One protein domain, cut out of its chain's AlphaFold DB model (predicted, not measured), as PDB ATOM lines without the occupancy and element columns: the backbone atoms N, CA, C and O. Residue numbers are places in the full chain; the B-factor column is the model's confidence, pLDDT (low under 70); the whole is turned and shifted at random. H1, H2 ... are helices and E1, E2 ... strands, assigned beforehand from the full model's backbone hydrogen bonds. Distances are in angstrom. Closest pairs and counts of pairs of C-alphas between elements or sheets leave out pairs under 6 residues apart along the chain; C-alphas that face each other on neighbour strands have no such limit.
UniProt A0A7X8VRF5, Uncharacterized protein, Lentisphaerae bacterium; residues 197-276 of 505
ATOM      1  N   SER A 197     108.047  80.802  30.998       92.44
ATOM      2  CA  SER A 197     107.506  81.478  29.830       92.44
ATOM      3  C   SER A 197     108.623  82.024  28.946       92.44
ATOM      4  O   SER A 197     109.639  82.540  29.417       92.44
ATOM      5  N   ILE A 198     108.421  81.903  27.638       93.00
ATOM      6  CA  ILE A 198     109.218  82.573  26.610       93.00
ATOM      7  C   ILE A 198     108.273  83.414  25.756       93.00
ATOM      8  O   ILE A 198     107.134  83.013  25.516       93.00
ATOM      9  N   GLU A 199     108.723  84.578  25.302       93.81
ATOM     10  CA  GLU A 199     107.944  85.386  24.361       93.81
ATOM     11  C   GLU A 199     108.536  85.225  22.969       93.81
ATOM     12  O   GLU A 199     109.746  85.363  22.774       93.81
ATOM     13  N   ILE A 200     107.680  84.953  21.996       94.44
ATOM     14  CA  ILE A 200     108.055  84.890  20.590       94.44
ATOM     15  C   ILE A 200     107.197  85.864  19.799       94.44
ATOM     16  O   ILE A 200     106.038  86.095  20.120       94.44
ATOM     17  N   LYS A 201     107.751  86.436  18.743       95.69
ATOM     18  CA  LYS A 201     106.990  87.210  17.765       95.69
ATOM     19  C   LYS A 201     107.542  86.870  16.399       95.69
ATOM     20  O   LYS A 201     108.721  87.105  16.135       95.69
ATOM     21  N   LYS A 202     106.714  86.309  15.525       94.06
ATOM     22  CA  LYS A 202     107.128  86.065  14.142       94.06
ATOM     23  C   LYS A 202     107.455  87.407  13.492       94.06
ATOM     24  O   LYS A 202     106.708  88.362  13.666       94.06
ATOM     25  N   LYS A 203     108.544  87.519  12.731       92.38
ATOM     26  CA  LYS A 203     108.955  88.817  12.155       92.38
ATOM     27  C   LYS A 203     107.937  89.415  11.180       92.38
ATOM     28  O   LYS A 203     107.951  90.620  10.950       92.38
ATOM     29  N   SER A 204     107.051  88.590  10.625       91.56
ATOM     30  CA  SER A 204     105.914  89.025   9.805       91.56
ATOM     31  C   SER A 204     104.722  89.546  10.618       91.56
ATOM     32  O   SER A 204     103.749  90.009  10.030       91.56
ATOM     33  N   GLU A 205     104.758  89.437  11.944       92.81
ATOM     34  CA  GLU A 205     103.654  89.738  12.854       92.81
ATOM     35  C   GLU A 205     104.026  90.862  13.827       92.81
ATOM     36  O   GLU A 205     105.194  91.148  14.102       92.81
ATOM     37  N   THR A 206     103.003  91.529  14.358       90.19
ATOM     38  CA  THR A 206     103.166  92.652  15.292       90.19
ATOM     39  C   THR A 206     102.992  92.246  16.752       90.19
ATOM     40  O   THR A 206     103.465  92.960  17.635       90.19
ATOM     41  N   GLN A 207     102.340  91.113  17.020       91.81
ATOM     42  CA  GLN A 207     101.971  90.682  18.365       91.81
ATOM     43  C   GLN A 207     102.965  89.669  18.925       91.81
ATOM     44  O   GLN A 207     103.325  88.699  18.263       91.81
ATOM     45  N   TRP A 208     103.391  89.896  20.166       93.19
ATOM     46  CA  TRP A 208     104.126  88.897  20.931       93.19
ATOM     47  C   TRP A 208     103.169  87.819  21.428       93.19
ATOM     48  O   TRP A 208     102.085  88.117  21.926       93.19
ATOM     49  N   GLN A 209     103.602  86.571  21.326       90.25
ATOM     50  CA  GLN A 209     102.934  85.403  21.866       90.25
ATOM     51  C   GLN A 209     103.777  84.822  22.999       90.25
ATOM     52  O   GLN A 209     104.981  84.603  22.855       90.25
ATOM     53  N   ARG A 210     103.126  84.545  24.126       91.88
ATOM     54  CA  ARG A 210     103.727  83.846  25.259       91.88
ATOM     55  C   ARG A 210     103.593  82.340  25.045       91.88
ATOM     56  O   ARG A 210     102.495  81.848  24.805       91.88
ATOM     57  N   LEU A 211     104.706  81.621  25.123       92.31
ATOM     58  CA  LEU A 211     104.734  80.161  25.155       92.31
ATOM     59  C   LEU A 211     105.103  79.701  26.558       92.31
ATOM     60  O   LEU A 211     106.025  80.246  27.169       92.31
ATOM     61  N   TYR A 212     104.413  78.674  27.037       93.19
ATOM     62  CA  TYR A 212     104.700  78.027  28.309       93.19
ATOM     63  C   TYR A 212     105.570  76.797  28.072       93.19
ATOM     64  O   TYR A 212     105.281  75.990  27.189       93.19
ATOM     65  N   VAL A 213     106.647  76.651  28.844       92.31
ATOM     66  CA  VAL A 213     107.607  75.553  28.692       92.31
ATOM     67  C   VAL A 213     107.857  74.851  30.034       92.31
ATOM     68  O   VAL A 213     107.970  75.529  31.061       92.31
ATOM     69  N   PRO A 214     107.961  73.508  30.056       90.62
ATOM     70  CA  PRO A 214     108.262  72.744  31.271       90.62
ATOM     71  C   PRO A 214     109.718  72.926  31.730       90.62
ATOM     72  O   PRO A 214     110.033  72.804  32.910       90.62
ATOM     73  N   ALA A 215     110.620  73.256  30.803       89.88
ATOM     74  CA  ALA A 215     112.015  73.575  31.072       89.88
ATOM     75  C   ALA A 215     112.523  74.587  30.041       89.88
ATOM     76  O   ALA A 215     112.019  74.644  28.918       89.88
ATOM     77  N   LEU A 216     113.535  75.373  30.414       89.31
ATOM     78  CA  LEU A 216     114.163  76.311  29.488       89.31
ATOM     79  C   LEU A 216     114.687  75.574  28.241       89.31
ATOM     80  O   LEU A 216     115.432  74.602  28.396       89.31
ATOM     81  N   PRO A 217     114.339  76.029  27.023       89.38
ATOM     82  CA  PRO A 217     114.847  75.417  25.807       89.38
ATOM     83  C   PRO A 217     116.360  75.609  25.729       89.38
ATOM     84  O   PRO A 217     116.893  76.673  26.059       89.38
ATOM     85  N   ALA A 218     117.054  74.579  25.262       91.31
ATOM     86  CA  ALA A 218     118.462  74.699  24.944       91.31
ATOM     87  C   ALA A 218     118.629  75.539  23.670       91.31
ATOM     88  O   ALA A 218     117.743  75.575  22.811       91.31
ATOM     89  N   SER A 219     119.752  76.249  23.566       91.88
ATOM     90  CA  SER A 219     120.031  77.137  22.440       91.88
ATOM     91  C   SER A 219     121.462  76.992  21.926       91.88
ATOM     92  O   SER A 219     122.382  76.652  22.675       91.88
ATOM     93  N   ARG A 220     121.648  77.204  20.618       92.94
ATOM     94  CA  ARG A 220     122.948  77.136  19.935       92.94
ATOM     95  C   ARG A 220     122.990  78.116  18.771       92.94
ATOM     96  O   ARG A 220     121.970  78.282  18.097       92.94
ATOM     97  N   PRO A 221     124.152  78.733  18.516       93.50
ATOM     98  CA  PRO A 221     124.361  79.504  17.303       93.50
ATOM     99  C   PRO A 221     124.465  78.568  16.089       93.50
ATOM    100  O   PRO A 221     125.107  77.519  16.150       93.50
ATOM    101  N   GLU A 222     123.856  78.970  14.981       93.69
ATOM    102  CA  GLU A 222     123.954  78.351  13.660       93.69
ATOM    103  C   GLU A 222     124.180  79.427  12.590       93.69
ATOM    104  O   GLU A 222     124.091  80.623  12.871       93.69
ATOM    105  N   LYS A 223     124.505  79.000  11.365       91.88
ATOM    106  CA  LYS A 223     124.673  79.882  10.205       91.88
ATOM    107  C   LYS A 223     123.726  79.473   9.093       91.88
ATOM    108  O   LYS A 223     123.598  78.284   8.808       91.88
ATOM    109  N   ASP A 224     123.083  80.456   8.472       88.75
ATOM    110  CA  ASP A 224     122.276  80.223   7.275       88.75
ATOM    111  C   ASP A 224     123.162  79.953   6.042       88.75
ATOM    112  O   ASP A 224     124.396  79.995   6.098       88.75
ATOM    113  N   ALA A 225     122.530  79.677   4.899       86.50
ATOM    114  CA  ALA A 225     123.231  79.431   3.638       86.50
ATOM    115  C   ALA A 225     124.037  80.649   3.136       86.50
ATOM    116  O   ALA A 225     124.908  80.498   2.280       86.50
ATOM    117  N   GLN A 226     123.755  81.845   3.656       86.69
ATOM    118  CA  GLN A 226     124.431  83.106   3.357       86.69
ATOM    119  C   GLN A 226     125.525  83.446   4.388       86.69
ATOM    120  O   GLN A 226     126.242  84.431   4.216       86.69
ATOM    121  N   GLY A 227     125.697  82.623   5.428       86.81
ATOM    122  CA  GLY A 227     126.682  82.805   6.491       86.81
ATOM    123  C   GLY A 227     126.243  83.714   7.643       86.81
ATOM    124  O   GLY A 227     127.075  83.992   8.510       86.81
ATOM    125  N   ASN A 228     124.983  84.163   7.691       89.75
ATOM    126  CA  ASN A 228     124.467  84.977   8.792       89.75
ATOM    127  C   ASN A 228     124.228  84.112  10.029       89.75
ATOM    128  O   ASN A 228     123.630  83.037   9.943       89.75
ATOM    129  N   GLU A 229     124.662  84.599  11.189       93.56
ATOM    130  CA  GLU A 229     124.460  83.896  12.452       93.56
ATOM    131  C   GLU A 229     123.031  84.067  12.972       93.56
ATOM    132  O   GLU A 229     122.482  85.170  13.017       93.56
ATOM    133  N   TYR A 230     122.443  82.960  13.416       93.12
ATOM    134  CA  TYR A 230     121.170  82.933  14.124       93.12
ATOM    135  C   TYR A 230     121.222  81.960  15.296       93.12
ATOM    136  O   TYR A 230     122.081  81.089  15.365       93.12
ATOM    137  N   THR A 231     120.303  82.105  16.246       94.62
ATOM    138  CA  THR A 231     120.167  81.174  17.371       94.62
ATOM    139  C   THR A 231     119.001  80.232  17.111       94.62
ATOM    140  O   THR A 231     117.890  80.692  16.845       94.62
ATOM    141  N   LEU A 232     119.254  78.927  17.202       93.88
ATOM    142  CA  LEU A 232     118.236  77.880  17.191       93.88
ATOM    143  C   LEU A 232     117.893  77.493  18.633       93.88
ATOM    144  O   LEU A 232     118.802  77.234  19.422       93.88
ATOM    145  N   TYR A 233     116.601  77.418  18.953       93.56
ATOM    146  CA  TYR A 233     116.071  76.960  20.238       93.56
ATOM    147  C   TYR A 233     115.399  75.585  20.081       93.56
ATOM    148  O   TYR A 233     114.539  75.395  19.215       93.56
ATOM    149  N   TRP A 234     115.758  74.621  20.934       92.81
ATOM    150  CA  TRP A 234     115.151  73.284  20.953       92.81
ATOM    151  C   TRP A 234     114.778  72.834  22.366       92.81
ATOM    152  O   TRP A 234     115.480  73.101  23.341       92.81
ATOM    153  N   GLY A 235     113.644  72.148  22.472       93.06
ATOM    154  CA  GLY A 235     113.065  71.716  23.738       93.06
ATOM    155  C   GLY A 235     111.575  71.422  23.603       93.06
ATOM    156  O   GLY A 235     111.025  71.452  22.500       93.06
ATOM    157  N   ASN A 236     110.933  71.146  24.735       94.38
ATOM    158  CA  ASN A 236     109.489  70.954  24.810       94.38
ATOM    159  C   ASN A 236     108.795  72.257  25.207       94.38
ATOM    160  O   ASN A 236     109.358  73.080  25.927       94.38
ATOM    161  N   PHE A 237     107.556  72.415  24.765       93.94
ATOM    162  CA  PHE A 237     106.644  73.463  25.203       93.94
ATOM    163  C   PHE A 237     105.218  72.913  25.255       93.94
ATOM    164  O   PHE A 237     104.924  71.900  24.623       93.94
ATOM    165  N   PHE A 238     104.342  73.554  26.020       93.81
ATOM    166  CA  PHE A 238     102.933  73.184  26.080       93.81
ATOM    167  C   PHE A 238     102.215  73.735  24.846       93.81
ATOM    168  O   PHE A 238     102.195  74.948  24.625       93.81
ATOM    169  N   TYR A 239     101.663  72.839  24.030       93.62
ATOM    170  CA  TYR A 239     101.037  73.157  22.749       93.62
ATOM    171  C   TYR A 239      99.659  72.513  22.632       93.62
ATOM    172  O   TYR A 239      99.477  71.366  23.033       93.62
ATOM    173  N   ALA A 240      98.725  73.253  22.046       93.31
ATOM    174  CA  ALA A 240      97.409  72.790  21.633       93.31
ATOM    175  C   ALA A 240      97.292  73.033  20.120       93.31
ATOM    176  O   ALA A 240      97.592  74.142  19.662       93.31
ATOM    177  N   GLU A 241      96.936  72.001  19.350       90.31
ATOM    178  CA  GLU A 241      96.801  72.107  17.891       90.31
ATOM    179  C   GLU A 241      95.489  72.801  17.526       90.31
ATOM    180  O   GLU A 241      95.476  73.720  16.700       90.31
ATOM    181  N   PHE A 242      94.412  72.410  18.206       92.69
ATOM    182  CA  PHE A 242      93.088  72.998  18.075       92.69
ATOM    183  C   PHE A 242      92.702  73.821  19.303       92.69
ATOM    184  O   PHE A 242      93.253  73.680  20.397       92.69
ATOM    185  N   ASP A 243      91.728  74.714  19.114       91.69
ATOM    186  CA  ASP A 243      91.266  75.595  20.184       91.69
ATOM    187  C   ASP A 243      90.696  74.791  21.363       91.69
ATOM    188  O   ASP A 243      90.854  75.238  22.488       91.69
ATOM    189  N   ASP A 244      90.090  73.622  21.146       92.06
ATOM    190  CA  ASP A 244      89.499  72.738  22.160       92.06
ATOM    191  C   ASP A 244      90.441  71.655  22.713       92.06
ATOM    192  O   ASP A 244      90.014  70.848  23.537       92.06
ATOM    193  N   ASP A 245      91.722  71.672  22.341       92.94
ATOM    194  CA  ASP A 245      92.704  70.726  22.873       92.94
ATOM    195  C   ASP A 245      93.255  71.155  24.241       92.94
ATOM    196  O   ASP A 245      93.531  72.335  24.511       92.94
ATOM    197  N   GLU A 246      93.521  70.158  25.086       92.44
ATOM    198  CA  GLU A 246      94.376  70.332  26.255       92.44
ATOM    199  C   GLU A 246      95.850  70.475  25.821       92.44
ATOM    200  O   GLU A 246      96.334  69.683  25.009       92.44
ATOM    201  N   PRO A 247      96.598  71.457  26.360       91.81
ATOM    202  CA  PRO A 247      98.016  71.619  26.075       91.81
ATOM    203  C   PRO A 247      98.824  70.371  26.436       91.81
ATOM    204  O   PRO A 247      98.855  69.952  27.593       91.81
ATOM    205  N   VAL A 248      99.560  69.832  25.467       93.19
ATOM    206  CA  VAL A 248     100.480  68.706  25.663       93.19
ATOM    207  C   VAL A 248     101.922  69.127  25.416       93.19
ATOM    208  O   VAL A 248     102.208  70.004  24.594       93.19
ATOM    209  N   GLU A 249     102.859  68.490  26.119       93.81
ATOM    210  CA  GLU A 249     104.284  68.715  25.884       93.81
ATOM    211  C   GLU A 249     104.679  68.282  24.469       93.81
ATOM    212  O   GLU A 249     104.697  67.098  24.124       93.81
ATOM    213  N   THR A 250     105.036  69.263  23.648       94.25
ATOM    214  CA  THR A 250     105.385  69.078  22.244       94.25
ATOM    215  C   THR A 250     106.771  69.644  21.977       94.25
ATOM    216  O   THR A 250     107.112  70.742  22.410       94.25
ATOM    217  N   HIS A 251     107.599  68.887  21.258       94.81
ATOM    218  CA  HIS A 251     108.936  69.338  20.882       94.81
ATOM    219  C   HIS A 251     108.866  70.428  19.799       94.81
ATOM    220  O   HIS A 251     108.077  70.308  18.858       94.81
ATOM    221  N   THR A 252     109.730  71.449  19.869       92.75
ATOM    222  CA  THR A 252     109.742  72.577  18.910       92.75
ATOM    223  C   THR A 252     109.796  72.133  17.444       92.75
ATOM    224  O   THR A 252     109.136  72.728  16.599       92.75
ATOM    225  N   SER A 253     110.493  71.038  17.130       91.12
ATOM    226  CA  SER A 253     110.598  70.513  15.756       91.12
ATOM    227  C   SER A 253     109.280  70.029  15.138       91.12
ATOM    228  O   SER A 253     109.239  69.799  13.936       91.12
ATOM    229  N   LYS A 254     108.230  69.798  15.939       92.31
ATOM    230  CA  LYS A 254     106.921  69.345  15.437       92.31
ATOM    231  C   LYS A 254     106.012  70.501  15.021       92.31
ATOM    232  O   LYS A 254     105.123  70.294  14.210       92.31
ATOM    233  N   VAL A 255     106.235  71.689  15.581       90.81
ATOM    234  CA  VAL A 255     105.347  72.851  15.410       90.81
ATOM    235  C   VAL A 255     106.010  73.955  14.592       90.81
ATOM    236  O   VAL A 255     105.336  74.666  13.855       90.81
ATOM    237  N   PHE A 256     107.337  74.080  14.670       91.44
ATOM    238  CA  PHE A 256     108.112  75.051  13.903       91.44
ATOM    239  C   PHE A 256     108.824  74.332  12.741       91.44
ATOM    240  O   PHE A 256     109.804  73.627  13.000       91.44
ATOM    241  N   PRO A 257     108.384  74.494  11.473       85.62
ATOM    242  CA  PRO A 257     108.910  73.736  10.328       85.62
ATOM    243  C   PRO A 257     110.424  73.869  10.121       85.62
ATOM    244  O   PRO A 257     111.080  72.902   9.743       85.62
ATOM    245  N   ASN A 258     110.982  75.043  10.432       86.31
ATOM    246  CA  ASN A 258     112.418  75.339  10.361       86.31
ATOM    247  C   ASN A 258     113.058  75.463  11.761       86.31
ATOM    248  O   ASN A 258     114.106  76.089  11.933       86.31
ATOM    249  N   GLY A 259     112.408  74.898  12.784       88.31
ATOM    250  CA  GLY A 259     112.762  75.082  14.190       88.31
ATOM    251  C   GLY A 259     112.463  76.493  14.714       88.31
ATOM    252  O   GLY A 259     112.295  77.444  13.955       88.31
ATOM    253  N   LEU A 260     112.391  76.642  16.038       93.44
ATOM    254  CA  LEU A 260     112.234  77.956  16.664       93.44
ATOM    255  C   LEU A 260     113.576  78.698  16.599       93.44
ATOM    256  O   LEU A 260     114.508  78.349  17.321       93.44
ATOM    257  N   ASN A 261     113.695  79.696  15.725       93.81
ATOM    258  CA  ASN A 261     114.973  80.351  15.441       93.81
ATOM    259  C   ASN A 261     114.860  81.883  15.316       93.81
ATOM    260  O   ASN A 261     113.786  82.425  15.050       93.81
ATOM    261  N   THR A 262     115.985  82.587  15.473       94.44
ATOM    262  CA  THR A 262     116.020  84.061  15.401       94.44
ATOM    263  C   THR A 262     116.029  84.643  13.981       94.44
ATOM    264  O   THR A 262     116.046  85.868  13.823       94.44
ATOM    265  N   LEU A 263     116.032  83.814  12.927       92.50
ATOM    266  CA  LEU A 263     115.819  84.294  11.554       92.50
ATOM    267  C   LEU A 263     114.349  84.638  11.348       92.50
ATOM    268  O   LEU A 263     114.050  85.722  10.848       92.50
ATOM    269  N   GLU A 264     113.455  83.753  11.785       92.88
ATOM    270  CA  GLU A 264     112.009  83.862  11.579       92.88
ATOM    271  C   GLU A 264     111.278  84.561  12.733       92.88
ATOM    272  O   GLU A 264     110.245  85.200  12.507       92.88
ATOM    273  N   TYR A 265     111.822  84.484  13.951       94.88
ATOM    274  CA  TYR A 265     111.178  84.984  15.165       94.88
ATOM    275  C   TYR A 265     112.078  85.959  15.925       94.88
ATOM    276  O   TYR A 265     113.280  85.751  16.066       94.88
ATOM    277  N   ASP A 266     111.483  87.008  16.483       95.12
ATOM    278  CA  ASP A 266     112.057  87.697  17.631       95.12
ATOM    279  C   ASP A 266     111.744  86.845  18.871       95.12
ATOM    280  O   ASP A 266     110.588  86.489  19.099       95.12
ATOM    281  N   VAL A 267     112.762  86.487  19.658       93.06
ATOM    282  CA  VAL A 267     112.618  85.587  20.815       93.06
ATOM    283  C   VAL A 267     113.162  86.265  22.070       93.06
ATOM    284  O   VAL A 267     114.294  86.752  22.079       93.06
ATOM    285  N   ARG A 268     112.371  86.269  23.146       92.44
ATOM    286  CA  ARG A 268     112.775  86.705  24.486       92.44
ATOM    287  C   ARG A 268     112.709  85.524  25.441       92.44
ATOM    288  O   ARG A 268     111.639  84.985  25.713       92.44
ATOM    289  N   VAL A 269     113.869  85.157  25.975       87.50
ATOM    290  CA  VAL A 269     114.013  84.148  27.027       87.50
ATOM    291  C   VAL A 269     114.796  84.777  28.173       87.50
ATOM    292  O   VAL A 269     115.788  85.471  27.938       87.50
ATOM    293  N   GLY A 270     114.356  84.547  29.411       82.69
ATOM    294  CA  GLY A 270     115.144  84.904  30.591       82.69
ATOM    295  C   GLY A 270     116.502  84.199  30.571       82.69
ATOM    296  O   GLY A 270     116.605  83.048  30.148       82.69
ATOM    297  N   ARG A 271     117.562  84.875  31.030       76.69
ATOM    298  CA  ARG A 271     118.928  84.315  31.012       76.69
ATOM    299  C   ARG A 271     119.114  83.237  32.074       76.69
ATOM    300  O   ARG A 271     120.003  82.397  31.961       76.69
ATOM    301  N   LYS A 272     118.293  83.284  33.124       84.31
ATOM    302  CA  LYS A 272     118.268  82.332  34.238       84.31
ATOM    303  C   LYS A 272     116.872  81.744  34.388       84.31
ATOM    304  O   LYS A 272     115.883  82.418  34.117       84.31
ATOM    305  N   ALA A 273     116.792  80.533  34.938       83.56
ATOM    306  CA  ALA A 273     115.522  79.872  35.247       83.56
ATOM    307  C   ALA A 273     114.568  80.778  36.052       83.56
ATOM    308  O   ALA A 273     113.402  80.899  35.708       83.56
ATOM    309  N   GLN A 274     115.077  81.491  37.061       83.81
ATOM    310  CA  GLN A 274     114.284  82.420  37.881       83.81
ATOM    311  C   GLN A 274     113.687  83.585  37.071       83.81
ATOM    312  O   GLN A 274     112.552  83.989  37.311       83.81
ATOM    313  N   GLU A 275     114.429  84.109  36.092       84.94
ATOM    314  CA  GLU A 275     113.971  85.203  35.222       84.94
ATOM    315  C   GLU A 275     112.916  84.723  34.221       84.94
ATOM    316  O   GLU A 275     112.034  85.489  33.835       84.94
ATOM    317  N   ALA A 276     113.001  83.458  33.816       87.56
ATOM    318  CA  ALA A 276     112.098  82.843  32.858       87.56
ATOM    319  C   ALA A 276     110.872  82.181  33.498       87.56
ATOM    320  O   ALA A 276     110.028  81.684  32.766       87.56
TER     321      ALA A 276
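This is residues 197 to 276 of the 505 residues of an uncharacterized protein of Lentisphaerae bacterium (UniProt A0A7X8VRF5). A small twisted sheet of three strands, E2, E1 and E7, sits over the middle of a long strip made of two hairpins set end to end, E3 with E4 and E5 with E6. E2 meets the strip at E5, H1 lies by the strip's joint, and H2 grazes the small sheet. The printed part has 80 residues, in the order E1 E2 E3 E4 E5 E6 H1 E7 H2, mostly strand, with antiparallel sheets. It is compact, with a radius of gyration of the C-alphas of 12.9 A, and spans 41 by 29 by 23 A.

E1, residues 197 to 202, is the inner strand of a sheet that is only just strongly twisted, its C-alphas up to 4.0 A off the best plane. E2, residues 209 to 213, forms a hairpin with E1; N 200 and O 209 are 2.9 A apart. E7, residues 265 to 268, is antiparallel to E1, with N 201 and O 266 2.9 A apart. H2, residues 273 to 276, only grazes this sheet. E5, residues 236 to 239, comes near E2 at the C-alphas of Val 213 and Phe 237, 4.2 A, their closest. E6, residues 248 to 251, forms a hairpin with E5; N 237 and O 250 are 2.9 A apart. E4, residues 229 to 234, runs on into E5 at 72 degrees across one residue. E3, residues 218 to 223, forms a hairpin with E4; N 222 and O 230 are 2.8 A apart. Residues 260 to 261 pair antiparallel with residues 232 to 233 of E4. H1, residues 252 to 255, comes closest to E4 at the C-alphas of Thr 252 and Trp 234, 5.8 A. Both helices are too short for an O i to N i+4 pair; each has its one O i to N i+3 pair within range.

E1 begins at C-alpha 197 (107.506, 81.478, 29.830) and is 16.3 A long; E3 is 16.8 A and E4 16.5 A. H2 ends at C-alpha 276 (112.098, 82.843, 32.858).

The C-alphas of Gly 227 and Asp 244, the two farthest apart, are 41.6 A apart. The printed part has no cut, no link is long, and no printed residue is under 70 in pLDDT.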